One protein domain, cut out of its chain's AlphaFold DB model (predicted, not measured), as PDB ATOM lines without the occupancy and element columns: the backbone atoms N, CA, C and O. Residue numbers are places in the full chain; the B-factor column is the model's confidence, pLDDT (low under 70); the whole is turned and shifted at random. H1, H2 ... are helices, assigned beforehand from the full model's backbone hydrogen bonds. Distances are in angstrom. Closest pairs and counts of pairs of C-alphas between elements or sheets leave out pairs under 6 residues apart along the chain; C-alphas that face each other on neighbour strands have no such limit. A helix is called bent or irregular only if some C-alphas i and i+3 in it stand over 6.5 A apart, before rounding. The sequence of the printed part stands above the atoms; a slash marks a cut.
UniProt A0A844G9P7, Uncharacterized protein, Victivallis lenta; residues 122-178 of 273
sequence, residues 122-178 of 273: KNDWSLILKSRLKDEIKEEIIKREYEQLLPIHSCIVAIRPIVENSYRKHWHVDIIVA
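Overview. This is residues 122 to 178 of the 273 residues of an uncharacterized protein of Victivallis lenta (UniProt A0A844G9P7). Three helices stand side by side as a small bundle, with their centres in a triangle: H1 runs one way, H2 folds back, and H3 runs the same way as H1 again. A fourth, short helix, H4, sits near H2 and H3 on the side away from H1, set at a wide angle to both of them, and the chain reaches it through the loop of residues 166 to 172. The three helices are loosely formed as a bundle, with H2 irregular and H3 only just irregular, and H4 is close to H2 and H3 without clearly touching them. The printed part has 57 residues with four named helices, in the order H1, H2, H3, H4, and no named strand, and its class is all helix. The whole is compact, with a radius of gyration of the C-alphas of 10.1 A, and rounded, with spans of 28 by 23 by 17 A.

Arrangement. H1, residues 122 to 130, and H2, residues 135 to 149, form a helical hairpin. They touch, with the C-alphas of Leu 129 and Lys 138 the closest at 5.9 A, and they run opposite ways at a shallow tilt of 24 degrees. H3, residues 153 to 165, touches H1 with residues 154 to 159 alone. The closest C-alphas there are those of Ser 126 and Cys 155, 4.6 A apart, and the two helices run the same way at a shallow tilt of 24 degrees. H2 and H3 also form a helical hairpin. They touch, with the C-alphas of Leu 149 and Cys 155 the closest at 5.9 A, and they run opposite ways at a steep tilt of 39 degrees. With 2 of these 3 pairs at a shallow tilt, the helix packing is mostly aligned, but only just. H4, residues 173 to 178, is close to H2 but not clearly touching it, and about perpendicular to it at 81 degrees; their closest C-alphas are those of Tyr 146 and Ile 175, 6.8 A apart. H4 is also close to H3 but not clearly touching it, at a steep tilt of 58 degrees, opposite ways; their closest C-alphas are those of Ile 156 and Ala 178, 7.0 A apart. H1 and H4 are apart. In H4 every O i to N i+4 pair is within hydrogen-bond range, while H1 has 4 of 5, H2 9 of 11 and H3 7 of 9.

Along the chain. H1 begins at C-alpha 122, at (-4.315, -12.781, 86.017), and measures 13.4 A from its first to its last C-alpha. H2, the longest helix by residues with 15, runs from Asp 135 to Leu 149 and measures 16.3 A. It is irregular: C-alphas 144 and 147 are 8.3 A apart. H3 begins at C-alpha 153, at (-11.581, -9.860, 79.515), and measures 19.3 A to C-alpha 165. It is only just irregular: C-alphas 158 and 161 are 6.6 A apart. H4 has 6 residues, measures 8.6 A and ends at C-alpha 178, at (-10.761, -1.296, 75.701).

Size, cuts and confidence. The two C-alphas farthest apart are those of Asn 123 and Arg 168, at 28.6 A, while the first and last printed C-alphas are 16.7 A apart. The printed part has no cut. The links from H1 to H2 and from H2 to H3 are tight, with 4 and 3 residues, and the link from H3 to H4 is short, with 7 residues; no link is long. The mean pLDDT of the printed part is 89.9, and the model's confidence is under 70 at residues 167 to 168, which lie in the link from H3 to H4.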
ATOM      1  N   LYS A 122      -3.317 -13.395  86.909       87.25
ATOM      2  CA  LYS A 122      -4.315 -12.781  86.017       87.25
ATOM      3  C   LYS A 122      -5.741 -12.794  86.583       87.25
ATOM      4  O   LYS A 122      -6.465 -11.810  86.450       87.25
ATOM      5  N   ASN A 123      -6.149 -13.893  87.216       88.62
ATOM      6  CA  ASN A 123      -7.493 -14.015  87.787       88.62
ATOM      7  C   ASN A 123      -7.660 -13.186  89.066       88.62
ATOM      8  O   ASN A 123      -8.735 -12.617  89.279       88.62
ATOM      9  N   ASP A 124      -6.599 -13.063  89.868       94.25
ATOM     10  CA  ASP A 124      -6.612 -12.289  91.108       94.25
ATOM     11  C   ASP A 124      -6.867 -10.808  90.821       94.25
ATOM     12  O   ASP A 124      -7.660 -10.183  91.521       94.25
ATOM     13  N   TRP A 125      -6.297 -10.257  89.743       95.56
ATOM     14  CA  TRP A 125      -6.535  -8.865  89.344       95.56
ATOM     15  C   TRP A 125      -8.014  -8.532  89.176       95.56
ATOM     16  O   TRP A 125      -8.494  -7.523  89.695       95.56
ATOM     17  N   SER A 126      -8.767  -9.408  88.507       95.31
ATOM     18  CA  SER A 126     -10.202  -9.197  88.310       95.31
ATOM     19  C   SER A 126     -10.979  -9.180  89.633       95.31
ATOM     20  O   SER A 126     -11.947  -8.431  89.768       95.31
ATOM     21  N   LEU A 127     -10.544  -9.968  90.621       96.44
ATOM     22  CA  LEU A 127     -11.151 -10.022  91.949       96.44
ATOM     23  C   LEU A 127     -10.753  -8.811  92.797       96.44
ATOM     24  O   LEU A 127     -11.614  -8.215  93.440       96.44
ATOM     25  N   ILE A 128      -9.486  -8.395  92.745       96.81
ATOM     26  CA  ILE A 128      -8.978  -7.190  93.416       96.81
ATOM     27  C   ILE A 128      -9.739  -5.954  92.922       96.81
ATOM     28  O   ILE A 128     -10.206  -5.154  93.730       96.81
ATOM     29  N   LEU A 129      -9.947  -5.817  91.613       95.94
ATOM     30  CA  LEU A 129     -10.682  -4.686  91.038       95.94
ATOM     31  C   LEU A 129     -12.178  -4.689  91.412       95.94
ATOM     32  O   LEU A 129     -12.777  -3.625  91.549       95.94
ATOM     33  N   LYS A 130     -12.773  -5.867  91.645       95.06
ATOM     34  CA  LYS A 130     -14.166  -6.026  92.118       95.06
ATOM     35  C   LYS A 130     -14.321  -5.967  93.642       95.06
ATOM     36  O   LYS A 130     -15.447  -5.958  94.134       95.06
ATOM     37  N   SER A 131     -13.216  -5.953  94.379       95.62
ATOM     38  CA  SER A 131     -13.204  -5.992  95.841       95.62
ATOM     39  C   SER A 131     -13.731  -4.697  96.471       95.62
ATOM     40  O   SER A 131     -14.028  -3.709  95.792       95.62
ATOM     41  N   ARG A 132     -13.786  -4.670  97.802       94.81
ATOM     42  CA  ARG A 132     -14.148  -3.495  98.611       94.81
ATOM     43  C   ARG A 132     -13.024  -2.467  98.757       94.81
ATOM     44  O   ARG A 132     -13.158  -1.541  99.556       94.81
ATOM     45  N   LEU A 133     -11.919  -2.611  98.019       95.62
ATOM     46  CA  LEU A 133     -10.908  -1.559  97.944       95.62
ATOM     47  C   LEU A 133     -11.545  -0.233  97.510       95.62
ATOM     48  O   LEU A 133     -12.469  -0.209  96.693       95.62
ATOM     49  N   LYS A 134     -11.016   0.865  98.053       93.06
ATOM     50  CA  LYS A 134     -11.414   2.213  97.646       93.06
ATOM     51  C   LYS A 134     -11.112   2.426  96.165       93.06
ATOM     52  O   LYS A 134     -10.114   1.904  95.659       93.06
ATOM     53  N   ASP A 135     -11.943   3.216  95.497       90.25
ATOM     54  CA  ASP A 135     -11.797   3.459  94.064       90.25
ATOM     55  C   ASP A 135     -10.447   4.103  93.740       90.25
ATOM     56  O   ASP A 135      -9.808   3.682  92.785       90.25
ATOM     57  N   GLU A 136      -9.910   4.986  94.591       91.69
ATOM     58  CA  GLU A 136      -8.590   5.597  94.366       91.69
ATOM     59  C   GLU A 136      -7.462   4.559  94.270       91.69
ATOM     60  O   GLU A 136      -6.549   4.703  93.460       91.69
ATOM     61  N   ILE A 137      -7.535   3.486  95.066       94.62
ATOM     62  CA  ILE A 137      -6.553   2.396  95.019       94.62
ATOM     63  C   ILE A 137      -6.715   1.616  93.715       94.62
ATOM     64  O   ILE A 137      -5.729   1.329  93.039       94.62
ATOM     65  N   LYS A 138      -7.956   1.281  93.346       94.94
ATOM     66  CA  LYS A 138      -8.246   0.540  92.112       94.94
ATOM     67  C   LYS A 138      -7.818   1.317  90.876       94.94
ATOM     68  O   LYS A 138      -7.247   0.745  89.958       94.94
ATOM     69  N   GLU A 139      -8.066   2.616  90.857       92.50
ATOM     70  CA  GLU A 139      -7.646   3.483  89.767       92.50
ATOM     71  C   GLU A 139      -6.130   3.547  89.625       92.50
ATOM     72  O   GLU A 139      -5.627   3.505  88.505       92.50
ATOM     73  N   GLU A 140      -5.400   3.630  90.737       93.56
ATOM     74  CA  GLU A 140      -3.940   3.645  90.718       93.56
ATOM     75  C   GLU A 140      -3.372   2.322  90.187       93.56
ATOM     76  O   GLU A 140      -2.458   2.336  89.365       93.56
ATOM     77  N   ILE A 141      -3.966   1.184  90.568       94.88
ATOM     78  CA  ILE A 141      -3.648  -0.127  89.979       94.88
ATOM     79  C   ILE A 141      -3.871  -0.091  88.467       94.88
ATOM     80  O   ILE A 141      -2.981  -0.452  87.704       94.88
ATOM     81  N   ILE A 142      -5.045   0.365  88.021       94.38
ATOM     82  CA  ILE A 142      -5.383   0.420  86.596       94.38
ATOM     83  C   ILE A 142      -4.366   1.281  85.843       94.38
ATOM     84  O   ILE A 142      -3.908   0.877  84.783       94.38
ATOM     85  N   LYS A 143      -3.977   2.440  86.383       92.06
ATOM     86  CA  LYS A 143      -2.990   3.324  85.748       92.06
ATOM     87  C   LYS A 143      -1.610   2.686  85.624       92.06
ATOM     88  O   LYS A 143      -0.966   2.877  84.600       92.06
ATOM     89  N   ARG A 144      -1.155   1.958  86.646       93.25
ATOM     90  CA  ARG A 144       0.175   1.325  86.653       93.25
ATOM     91  C   ARG A 144       0.234   0.071  85.795       93.25
ATOM     92  O   ARG A 144       1.252  -0.197  85.177       93.25
ATOM     93  N   GLU A 145      -0.863  -0.677  85.755       94.12
ATOM     94  CA  GLU A 145      -0.871  -2.053  85.266       94.12
ATOM     95  C   GLU A 145      -1.731  -2.249  84.009       94.12
ATOM     96  O   GLU A 145      -1.951  -3.388  83.594       94.12
ATOM     97  N   TYR A 146      -2.258  -1.187  83.381       93.44
ATOM     98  CA  TYR A 146      -3.227  -1.338  82.283       93.44
ATOM     99  C   TYR A 146      -2.727  -2.272  81.172       93.44
ATOM    100  O   TYR A 146      -3.498  -3.100  80.696       93.44
ATOM    101  N   GLU A 147      -1.448  -2.220  80.796       93.69
ATOM    102  CA  GLU A 147      -0.899  -3.057  79.720       93.69
ATOM    103  C   GLU A 147      -1.072  -4.557  79.982       93.69
ATOM    104  O   GLU A 147      -1.398  -5.310  79.064       93.69
ATOM    105  N   GLN A 148      -0.934  -4.992  81.238       92.94
ATOM    106  CA  GLN A 148      -1.166  -6.385  81.618       92.94
ATOM    107  C   GLN A 148      -2.644  -6.706  81.879       92.94
ATOM    108  O   GLN A 148      -3.062  -7.855  81.717       92.94
ATOM    109  N   LEU A 149      -3.449  -5.710  82.263       94.69
ATOM    110  CA  LEU A 149      -4.866  -5.887  82.587       94.69
ATOM    111  C   LEU A 149      -5.761  -5.933  81.342       94.69
ATOM    112  O   LEU A 149      -6.691  -6.738  81.282       94.69
ATOM    113  N   LEU A 150      -5.505  -5.079  80.348       93.62
ATOM    114  CA  LEU A 150      -6.362  -4.922  79.168       93.62
ATOM    115  C   LEU A 150      -6.477  -6.180  78.285       93.62
ATOM    116  O   LEU A 150      -7.559  -6.405  77.748       93.62
ATOM    117  N   PRO A 151      -5.461  -7.055  78.152       92.69
ATOM    118  CA  PRO A 151      -5.620  -8.328  77.444       92.69
ATOM    119  C   PRO A 151      -6.591  -9.315  78.118       92.69
ATOM    120  O   PRO A 151      -6.958 -10.325  77.516       92.69
ATOM    121  N   ILE A 152      -6.997  -9.072  79.369       93.06
ATOM    122  CA  ILE A 152      -7.798  -9.999  80.173       93.06
ATOM    123  C   ILE A 152      -9.250  -9.511  80.228       93.06
ATOM    124  O   ILE A 152      -9.574  -8.524  80.890       93.06
ATOM    125  N   HIS A 153     -10.169 -10.253  79.599       91.69
ATOM    126  CA  HIS A 153     -11.581  -9.860  79.515       91.69
ATOM    127  C   HIS A 153     -12.242  -9.635  80.890       91.69
ATOM    128  O   HIS A 153     -12.942  -8.642  81.089       91.69
ATOM    129  N   SER A 154     -11.987 -10.510  81.868       92.56
ATOM    130  CA  SER A 154     -12.538 -10.369  83.225       92.56
ATOM    131  C   SER A 154     -12.054  -9.102  83.939       92.56
ATOM    132  O   SER A 154     -12.801  -8.545  84.749       92.56
ATOM    133  N   CYS A 155     -10.846  -8.623  83.617       94.81
ATOM    134  CA  CYS A 155     -10.325  -7.354  84.110       94.81
ATOM    135  C   CYS A 155     -11.031  -6.182  83.432       94.81
ATOM    136  O   CYS A 155     -11.493  -5.300  84.141       94.81
ATOM    137  N   ILE A 156     -11.231  -6.197  82.107       92.38
ATOM    138  CA  ILE A 156     -11.989  -5.134  81.415       92.38
ATOM    139  C   ILE A 156     -13.386  -4.962  82.030       92.38
ATOM    140  O   ILE A 156     -13.803  -3.843  82.326       92.38
ATOM    141  N   VAL A 157     -14.090  -6.070  82.290       90.69
ATOM    142  CA  VAL A 157     -15.415  -6.046  82.935       90.69
ATOM    143  C   VAL A 157     -15.362  -5.401  84.329       90.69
ATOM    144  O   VAL A 157     -16.308  -4.719  84.717       90.69
ATOM    145  N   ALA A 158     -14.270  -5.589  85.075       92.50
ATOM    146  CA  ALA A 158     -14.066  -4.975  86.389       92.50
ATOM    147  C   ALA A 158     -13.644  -3.495  86.310       92.50
ATOM    148  O   ALA A 158     -14.063  -2.695  87.140       92.50
ATOM    149  N   ILE A 159     -12.845  -3.129  85.305       92.19
ATOM    150  CA  ILE A 159     -12.345  -1.768  85.066       92.19
ATOM    151  C   ILE A 159     -13.475  -0.843  84.620       92.19
ATOM    152  O   ILE A 159     -13.559   0.296  85.081       92.19
ATOM    153  N   ARG A 160     -14.361  -1.332  83.745       88.50
ATOM    154  CA  ARG A 160     -15.447  -0.550  83.143       88.50
ATOM    155  C   ARG A 160     -16.224   0.317  84.151       88.50
ATOM    156  O   ARG A 160     -16.240   1.526  83.934       88.50
ATOM    157  N   PRO A 161     -16.832  -0.218  85.229       87.50
ATOM    158  CA  PRO A 161     -17.613   0.602  86.161       87.50
ATOM    159  C   PRO A 161     -16.773   1.674  86.875       87.50
ATOM    160  O   PRO A 161     -17.262   2.774  87.112       87.50
ATOM    161  N   ILE A 162     -15.500   1.393  87.176       89.00
ATOM    162  CA  ILE A 162     -14.583   2.357  87.811       89.00
ATOM    163  C   ILE A 162     -14.330   3.524  86.855       89.00
ATOM    164  O   ILE A 162     -14.397   4.696  87.230       89.00
ATOM    165  N   VAL A 163     -14.076   3.188  85.592       85.75
ATOM    166  CA  VAL A 163     -13.852   4.157  84.530       85.75
ATOM    167  C   VAL A 163     -15.119   4.977  84.283       85.75
ATOM    168  O   VAL A 163     -15.021   6.198  84.256       85.75
ATOM    169  N   GLU A 164     -16.289   4.357  84.125       79.81
ATOM    170  CA  GLU A 164     -17.577   5.037  83.894       79.81
ATOM    171  C   GLU A 164     -17.922   6.032  85.016       79.81
ATOM    172  O   GLU A 164     -18.276   7.177  84.729       79.81
ATOM    173  N   ASN A 165     -17.733   5.645  86.281       79.44
ATOM    174  CA  ASN A 165     -18.047   6.492  87.437       79.44
ATOM    175  C   ASN A 165     -17.033   7.631  87.657       79.44
ATOM    176  O   ASN A 165     -17.363   8.666  88.237       79.44
ATOM    177  N   SER A 166     -15.807   7.492  87.146       74.94
ATOM    178  CA  SER A 166     -14.713   8.457  87.327       74.94
ATOM    179  C   SER A 166     -14.640   9.490  86.200       74.94
ATOM    180  O   SER A 166     -13.592   9.696  85.585       74.94
ATOM    181  N   TYR A 167     -15.757  10.160  85.907       66.25
ATOM    182  CA  TYR A 167     -15.896  11.039  84.736       66.25
ATOM    183  C   TYR A 167     -14.999  12.291  84.745       66.25
ATOM    184  O   TYR A 167     -14.766  12.877  83.693       66.25
ATOM    185  N   ARG A 168     -14.483  12.703  85.913       68.81
ATOM    186  CA  ARG A 168     -13.576  13.861  86.060       68.81
ATOM    187  C   ARG A 168     -12.093  13.509  85.935       68.81
ATOM    188  O   ARG A 168     -11.258  14.407  85.973       68.81
ATOM    189  N   LYS A 169     -11.750  12.221  85.850       74.19
ATOM    190  CA  LYS A 169     -10.359  11.755  85.831       74.19
ATOM    191  C   LYS A 169      -9.899  11.494  84.402       74.19
ATOM    192  O   LYS A 169     -10.651  10.984  83.572       74.19
ATOM    193  N   HIS A 170      -8.643  11.838  84.133       78.19
ATOM    194  CA  HIS A 170      -8.001  11.544  82.861       78.19
ATOM    195  C   HIS A 170      -7.494  10.098  82.865       78.19
ATOM    196  O   HIS A 170      -6.725   9.703  83.744       78.19
ATOM    197  N   TRP A 171      -7.961   9.314  81.898       84.56
ATOM    198  CA  TRP A 171      -7.598   7.911  81.710       84.56
ATOM    199  C   TRP A 171      -6.759   7.763  80.450       84.56
ATOM    200  O   TRP A 171      -7.045   8.426  79.456       84.56
ATOM    201  N   HIS A 172      -5.790   6.847  80.472       87.50
ATOM    202  CA  HIS A 172      -5.021   6.500  79.280       87.50
ATOM    203  C   HIS A 172      -5.952   6.048  78.145       87.50
ATOM    204  O   HIS A 172      -6.917   5.310  78.386       87.50
ATOM    205  N   VAL A 173      -5.663   6.467  76.910       86.38
ATOM    206  CA  VAL A 173      -6.527   6.226  75.742       86.38
ATOM    207  C   VAL A 173      -6.861   4.746  75.552       86.38
ATOM    208  O   VAL A 173      -8.012   4.399  75.284       86.38
ATOM    209  N   ASP A 174      -5.889   3.859  75.768       90.06
ATOM    210  CA  ASP A 174      -6.074   2.423  75.553       90.06
ATOM    211  C   ASP A 174      -7.058   1.812  76.565       90.06
ATOM    212  O   ASP A 174      -7.833   0.925  76.208       90.06
ATOM    213  N   ILE A 175      -7.122   2.344  77.794       89.94
ATOM    214  CA  ILE A 175      -8.119   1.932  78.798       89.94
ATOM    215  C   ILE A 175      -9.525   2.272  78.299       89.94
ATOM    216  O   ILE A 175     -10.447   1.459  78.396       89.94
ATOM    217  N   ILE A 176      -9.694   3.475  77.744       86.25
ATOM    218  CA  ILE A 176     -10.980   3.947  77.221       86.25
ATOM    219  C   ILE A 176     -11.410   3.084  76.040       86.25
ATOM    220  O   ILE A 176     -12.528   2.570  76.037       86.25
ATOM    221  N   VAL A 177     -10.514   2.893  75.070       87.38
ATOM    222  CA  VAL A 177     -10.754   2.078  73.873       87.38
ATOM    223  C   VAL A 177     -11.121   0.642  74.245       87.38
ATOM    224  O   VAL A 177     -12.046   0.086  73.660       87.38
ATOM    225  N   ALA A 178     -10.453   0.053  75.238       88.94
ATOM    226  CA  ALA A 178     -10.761  -1.296  75.701       88.94
ATOM    227  C   ALA A 178     -12.124  -1.391  76.405       88.94
ATOM    228  O   ALA A 178     -12.819  -2.394  76.262       88.94
TER     229      ALA A 178